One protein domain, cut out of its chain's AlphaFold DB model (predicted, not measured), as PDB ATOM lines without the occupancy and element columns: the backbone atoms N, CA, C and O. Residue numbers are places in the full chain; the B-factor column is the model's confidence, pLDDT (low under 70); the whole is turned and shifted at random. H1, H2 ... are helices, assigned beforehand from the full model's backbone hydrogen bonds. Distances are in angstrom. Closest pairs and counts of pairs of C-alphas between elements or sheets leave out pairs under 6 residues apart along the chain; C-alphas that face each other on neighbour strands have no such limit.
ATOM      1  N   LEU A   2     -18.441 -16.399  23.525       89.75
ATOM      2  CA  LEU A   2     -18.099 -17.821  23.380       89.75
ATOM      3  C   LEU A   2     -17.756 -18.498  24.720       89.75
ATOM      4  O   LEU A   2     -18.343 -19.527  25.039       89.75
ATOM      5  N   ASP A   3     -16.906 -17.869  25.540       90.38
ATOM      6  CA  ASP A   3     -16.606 -18.356  26.896       90.38
ATOM      7  C   ASP A   3     -17.868 -18.484  27.757       90.38
ATOM      8  O   ASP A   3     -18.072 -19.487  28.430       90.38
ATOM      9  N   ALA A   4     -18.754 -17.490  27.695       93.31
ATOM     10  CA  ALA A   4     -20.008 -17.481  28.441       93.31
ATOM     11  C   ALA A   4     -20.933 -18.642  28.046       93.31
ATOM     12  O   ALA A   4     -21.469 -19.325  28.914       93.31
ATOM     13  N   LEU A   5     -21.089 -18.885  26.742       93.31
ATOM     14  CA  LEU A   5     -21.882 -19.997  26.218       93.31
ATOM     15  C   LEU A   5     -21.249 -21.349  26.574       93.31
ATOM     16  O   LEU A   5     -21.953 -22.255  27.003       93.31
ATOM     17  N   SER A   6     -19.921 -21.461  26.484       93.25
ATOM     18  CA  SER A   6     -19.180 -22.678  26.836       93.25
ATOM     19  C   SER A   6     -19.281 -23.032  28.325       93.25
ATOM     20  O   SER A   6     -19.431 -24.199  28.685       93.25
ATOM     21  N   LYS A   7     -19.209 -22.028  29.211       94.00
ATOM     22  CA  LYS A   7     -19.339 -22.206  30.669       94.00
ATOM     23  C   LYS A   7     -20.787 -22.392  31.121       94.00
ATOM     24  O   LYS A   7     -21.015 -22.943  32.197       94.00
ATOM     25  N   GLY A   8     -21.742 -21.963  30.301       90.44
ATOM     26  CA  GLY A   8     -23.166 -22.181  30.496       90.44
ATOM     27  C   GLY A   8     -23.835 -21.200  31.459       90.44
ATOM     28  O   GLY A   8     -23.207 -20.333  32.082       90.44
ATOM     29  N   LEU A   9     -25.157 -21.356  31.561       91.00
ATOM     30  CA  LEU A   9     -26.035 -20.530  32.385       91.00
ATOM     31  C   LEU A   9     -25.592 -20.522  33.854       91.00
ATOM     32  O   LEU A   9     -25.312 -21.560  34.447       91.00
ATOM     33  N   GLY A  10     -25.559 -19.330  34.455       89.56
ATOM     34  CA  GLY A  10     -25.200 -19.145  35.867       89.56
ATOM     35  C   GLY A  10     -23.699 -19.043  36.154       89.56
ATOM     36  O   GLY A  10     -23.336 -18.689  37.273       89.56
ATOM     37  N   SER A  11     -22.828 -19.283  35.168       96.56
ATOM     38  CA  SER A  11     -21.390 -19.017  35.302       96.56
ATOM     39  C   SER A  11     -21.093 -17.518  35.426       96.56
ATOM     40  O   SER A  11     -21.859 -16.674  34.953       96.56
ATOM     41  N   SER A  12     -19.955 -17.171  36.033       96.25
ATOM     42  CA  SER A  12     -19.479 -15.785  36.118       96.25
ATOM     43  C   SER A  12     -19.323 -15.133  34.745       96.25
ATOM     44  O   SER A  12     -19.653 -13.966  34.571       96.25
ATOM     45  N   GLU A  13     -18.864 -15.896  33.762       95.81
ATOM     46  CA  GLU A  13     -18.646 -15.486  32.383       95.81
ATOM     47  C   GLU A  13     -19.976 -15.186  31.696       95.81
ATOM     48  O   GLU A  13     -20.095 -14.182  30.992       95.81
ATOM     49  N   PHE A  14     -20.992 -16.016  31.948       95.62
ATOM     50  CA  PHE A  14     -22.345 -15.766  31.472       95.62
ATOM     51  C   PHE A  14     -22.931 -14.503  32.088       95.62
ATOM     52  O   PHE A  14     -23.389 -13.631  31.354       95.62
ATOM     53  N   GLN A  15     -22.846 -14.349  33.411       95.88
ATOM     54  CA  GLN A  15     -23.318 -13.137  34.089       95.88
ATOM     55  C   GLN A  15     -22.591 -11.882  33.590       95.88
ATOM     56  O   GLN A  15     -23.225 -10.859  33.345       95.88
ATOM     57  N   PHE A  16     -21.275 -11.967  33.379       94.50
ATOM     58  CA  PHE A  16     -20.487 -10.865  32.841       94.50
ATOM     59  C   PHE A  16     -20.911 -10.505  31.416       94.50
ATOM     60  O   PHE A  16     -21.040  -9.328  31.093       94.50
ATOM     61  N   TRP A  17     -21.169 -11.495  30.559       95.19
ATOM     62  CA  TRP A  17     -21.683 -11.232  29.219       95.19
ATOM     63  C   TRP A  17     -23.068 -10.578  29.255       95.19
ATOM     64  O   TRP A  17     -23.270  -9.604  28.535       95.19
ATOM     65  N   MET A  18     -23.978 -11.037  30.125       96.19
ATOM     66  CA  MET A  18     -25.294 -10.405  30.292       96.19
ATOM     67  C   MET A  18     -25.143  -8.933  30.684       96.19
ATOM     68  O   MET A  18     -25.668  -8.072  30.003       96.19
ATOM     69  N   GLN A  19     -24.303  -8.615  31.672       94.19
ATOM     70  CA  GLN A  19     -24.046  -7.226  32.087       94.19
ATOM     71  C   GLN A  19     -23.471  -6.319  30.983       94.19
ATOM     72  O   GLN A  19     -23.470  -5.101  31.139       94.19
ATOM     73  N   ASN A  20     -22.963  -6.896  29.892       91.69
ATOM     74  CA  ASN A  20     -22.381  -6.181  28.761       91.69
ATOM     75  C   ASN A  20     -23.230  -6.335  27.482       91.69
ATOM     76  O   ASN A  20     -22.680  -6.366  26.381       91.69
ATOM     77  N   GLY A  21     -24.558  -6.439  27.615       92.00
ATOM     78  CA  GLY A  21     -25.483  -6.417  26.477       92.00
ATOM     79  C   GLY A  21     -25.688  -7.778  25.811       92.00
ATOM     80  O   GLY A  21     -25.981  -7.845  24.620       92.00
ATOM     81  N   GLY A  22     -25.462  -8.877  26.532       95.00
ATOM     82  CA  GLY A  22     -25.646 -10.235  26.019       95.00
ATOM     83  C   GLY A  22     -27.090 -10.741  26.027       95.00
ATOM     84  O   GLY A  22     -27.342 -11.832  25.522       95.00
ATOM     85  N   GLU A  23     -28.032  -9.981  26.586       95.44
ATOM     86  CA  GLU A  23     -29.400 -10.428  26.864       95.44
ATOM     87  C   GLU A  23     -30.185 -10.818  25.611       95.44
ATOM     88  O   GLU A  23     -31.040 -11.697  25.689       95.44
ATOM     89  N   TRP A  24     -29.860 -10.237  24.453       94.50
ATOM     90  CA  TRP A  24     -30.477 -10.589  23.168       94.50
ATOM     91  C   TRP A  24     -30.375 -12.089  22.862       94.50
ATOM     92  O   TRP A  24     -31.245 -12.651  22.204       94.50
ATOM     93  N   ALA A  25     -29.332 -12.764  23.356       95.25
ATOM     94  CA  ALA A  25     -29.132 -14.187  23.121       95.25
ATOM     95  C   ALA A  25     -30.185 -15.061  23.817       95.25
ATOM     96  O   ALA A  25     -30.401 -16.192  23.395       95.25
ATOM     97  N   LEU A  26     -30.854 -14.546  24.857       94.19
ATOM     98  CA  LEU A  26     -31.918 -15.256  25.571       94.19
ATOM     99  C   LEU A  26     -33.194 -15.417  24.730       94.19
ATOM    100  O   LEU A  26     -34.069 -16.196  25.100       94.19
ATOM    101  N   GLU A  27     -33.297 -14.702  23.608       96.19
ATOM    102  CA  GLU A  27     -34.376 -14.858  22.627       96.19
ATOM    103  C   GLU A  27     -34.160 -16.064  21.693       96.19
ATOM    104  O   GLU A  27     -35.051 -16.409  20.915       96.19
ATOM    105  N   TYR A  28     -32.997 -16.720  21.771       95.12
ATOM    106  CA  TYR A  28     -32.576 -17.802  20.882       95.12
ATOM    107  C   TYR A  28     -32.207 -19.074  21.657       95.12
ATOM    108  O   TYR A  28     -31.986 -19.064  22.869       95.12
ATOM    109  N   ASP A  29     -32.100 -20.192  20.935       95.75
ATOM    110  CA  ASP A  29     -31.533 -21.429  21.472       95.75
ATOM    111  C   ASP A  29     -30.015 -21.268  21.669       95.75
ATOM    112  O   ASP A  29     -29.257 -21.068  20.715       95.75
ATOM    113  N   LEU A  30     -29.563 -21.322  22.925       94.81
ATOM    114  CA  LEU A  30     -28.163 -21.057  23.277       94.81
ATOM    115  C   LEU A  30     -27.203 -22.136  22.761       94.81
ATOM    116  O   LEU A  30     -26.052 -21.823  22.447       94.81
ATOM    117  N   ASP A  31     -27.662 -23.385  22.641       94.25
ATOM    118  CA  ASP A  31     -26.840 -24.478  22.124       94.25
ATOM    119  C   ASP A  31     -26.645 -24.337  20.608       94.25
ATOM    120  O   ASP A  31     -25.557 -24.597  20.089       94.25
ATOM    121  N   GLU A  32     -27.682 -23.921  19.881       95.31
ATOM    122  CA  GLU A  32     -27.599 -23.560  18.466       95.31
ATOM    123  C   GLU A  32     -26.682 -22.362  18.251       95.31
ATOM    124  O   GLU A  32     -25.748 -22.449  17.450       95.31
ATOM    125  N   LEU A  33     -26.869 -21.292  19.024       94.75
ATOM    126  CA  LEU A  33     -26.028 -20.104  18.955       94.75
ATOM    127  C   LEU A  33     -24.546 -20.446  19.188       94.75
ATOM    128  O   LEU A  33     -23.678 -20.015  18.427       94.75
ATOM    129  N   TYR A  34     -24.246 -21.278  20.189       94.12
ATOM    130  CA  TYR A  34     -22.889 -21.756  20.458       94.12
ATOM    131  C   TYR A  34     -22.292 -22.531  19.275       94.12
ATOM    132  O   TYR A  34     -21.145 -22.285  18.888       94.12
ATOM    133  N   ARG A  35     -23.069 -23.439  18.664       93.31
ATOM    134  CA  ARG A  35     -22.623 -24.208  17.490       93.31
ATOM    135  C   ARG A  35     -22.293 -23.307  16.305       93.31
ATOM    136  O   ARG A  35     -21.301 -23.572  15.626       93.31
ATOM    137  N   GLU A  36     -23.083 -22.268  16.053       93.00
ATOM    138  CA  GLU A  36     -22.825 -21.346  14.943       93.00
ATOM    139  C   GLU A  36     -21.625 -20.429  15.217       93.00
ATOM    140  O   GLU A  36     -20.766 -20.268  14.347       93.00
ATOM    141  N   ILE A  37     -21.482 -19.907  16.439       91.31
ATOM    142  CA  ILE A  37     -20.343 -19.045  16.793       91.31
ATOM    143  C   ILE A  37     -19.017 -19.802  16.689       91.31
ATOM    144  O   ILE A  37     -18.064 -19.252  16.144       91.31
ATOM    145  N   ILE A  38     -18.940 -21.064  17.131       91.88
ATOM    146  CA  ILE A  38     -17.711 -21.873  17.001       91.88
ATOM    147  C   ILE A  38     -17.274 -22.032  15.543       91.88
ATOM    148  O   ILE A  38     -16.076 -22.094  15.253       91.88
ATOM    149  N   LYS A  39     -18.226 -22.137  14.608       90.44
ATOM    150  CA  LYS A  39     -17.894 -22.227  13.180       90.44
ATOM    151  C   LYS A  39     -17.266 -20.927  12.689       90.44
ATOM    152  O   LYS A  39     -16.306 -20.980  11.924       90.44
ATOM    153  N   LEU A  40     -17.792 -19.787  13.139       88.25
ATOM    154  CA  LEU A  40     -17.326 -18.459  12.742       88.25
ATOM    155  C   LEU A  40     -15.992 -18.088  13.389       88.25
ATOM    156  O   LEU A  40     -15.108 -17.601  12.691       88.25
ATOM    157  N   GLU A  41     -15.823 -18.351  14.686       86.62
ATOM    158  CA  GLU A  41     -14.635 -17.983  15.468       86.62
ATOM    159  C   GLU A  41     -13.338 -18.409  14.769       86.62
ATOM    160  O   GLU A  41     -12.418 -17.612  14.615       86.62
ATOM    161  N   LYS A  42     -13.304 -19.638  14.241       81.44
ATOM    162  CA  LYS A  42     -12.130 -20.201  13.554       81.44
ATOM    163  C   LYS A  42     -11.716 -19.452  12.287       81.44
ATOM    164  O   LYS A  42     -10.624 -19.691  11.779       81.44
ATOM    165  N   SER A  43     -12.592 -18.610  11.747       87.12
ATOM    166  CA  SER A  43     -12.372 -17.867  10.505       87.12
ATOM    167  C   SER A  43     -12.103 -16.379  10.715       87.12
ATOM    168  O   SER A  43     -11.715 -15.704   9.762       87.12
ATOM    169  N   ILE A  44     -12.289 -15.859  11.932       91.56
ATOM    170  CA  ILE A  44     -12.123 -14.432  12.213       91.56
ATOM    171  C   ILE A  44     -10.646 -14.163  12.526       91.56
ATOM    172  O   ILE A  44     -10.129 -14.671  13.523       91.56
ATOM    173  N   PRO A  45      -9.940 -13.371  11.700       93.94
ATOM    174  CA  PRO A  45      -8.560 -13.012  11.987       93.94
ATOM    175  C   PRO A  45      -8.492 -12.046  13.176       93.94
ATOM    176  O   PRO A  45      -9.336 -11.164  13.325       93.94
TER     177      PRO A  45
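Overview. This is residues 2 to 45 of the 163 residues of the protein "Serine/threonine protein phosphatase 1" of Marinobacter sp. DSM 26671 (UniProt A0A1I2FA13). Four short helices follow one another round a loop: H1 and H2 pack together at a steep crossing, H3 sits off to the side beyond H2, and H4, the longest helix, comes back to pack on H1. H1 stands between H2 and H4 and touches both, while H2 and H4 are apart from each other, and the last printed residues, 42 to 45, follow H4 with no named helix. The printed part has 44 residues, with four named helices in the order H1, H2, H3, H4 and no named strand; the class is all helix, with 31 of the printed residues in these helices. The whole is compact, with a radius of gyration of the C-alphas of 10.5 A, and spans 27 by 20 by 17 A.

Arrangement. H1, residues 2 to 7, touches H2, residues 12 to 19; their closest C-alphas, those of Ala 4 and Phe 14, are 4.2 A apart. These two helices run opposite ways at a steep tilt of 50 degrees. H2 and H3, residues 23 to 27, meet only through their link and are near each other, with 6 pairs of C-alphas within 10 A. H3 and H4, residues 30 to 41, are close but not clearly touching: their closest C-alphas, those of Ala 25 and Leu 33, are 7.9 A apart. H4 touches H1, and their closest C-alphas, those of Leu 5 and Tyr 34, are 6.1 A apart. H1 and H4 run opposite ways at a steep tilt of 43 degrees. H1 and H3 are apart, and so are H2 and H4. In H1 and H2 every O i to N i+4 pair is within hydrogen-bond range; in H4 7 of 8 are, and in H3 0 of 1, beside 2 of 2 O i to N i+3 pairs.

Along the chain. H1 runs from Leu 2, with its C-alpha at (-18.099, -17.821, 23.380), to Lys 7, over 8.6 A. H2 runs from Ser 12 to Gln 19, 10.5 A from first to last C-alpha, and ends with C-alpha 19 at (-24.046, -7.226, 32.087). H3 runs from Glu 23 to Glu 27, over 7.9 A. H4 runs from Leu 30 to Glu 41, over 15.9 A, and its last C-alpha, that of Glu 41, is at (-14.635, -17.983, 15.468).

Size, cuts and confidence. The two C-alphas farthest apart are those of Gly 10 and Pro 45, at 29.7 A, while the first and last printed C-alphas, those of Leu 2 and Pro 45, are 15.6 A apart. The printed part has no cut. The links H1 to H2, H2 to H3 and H3 to H4 are tight, with 4, 3 and 2 residues between the helices. The mean pLDDT of the printed part of this model is 93.0, and no printed residue is under 70.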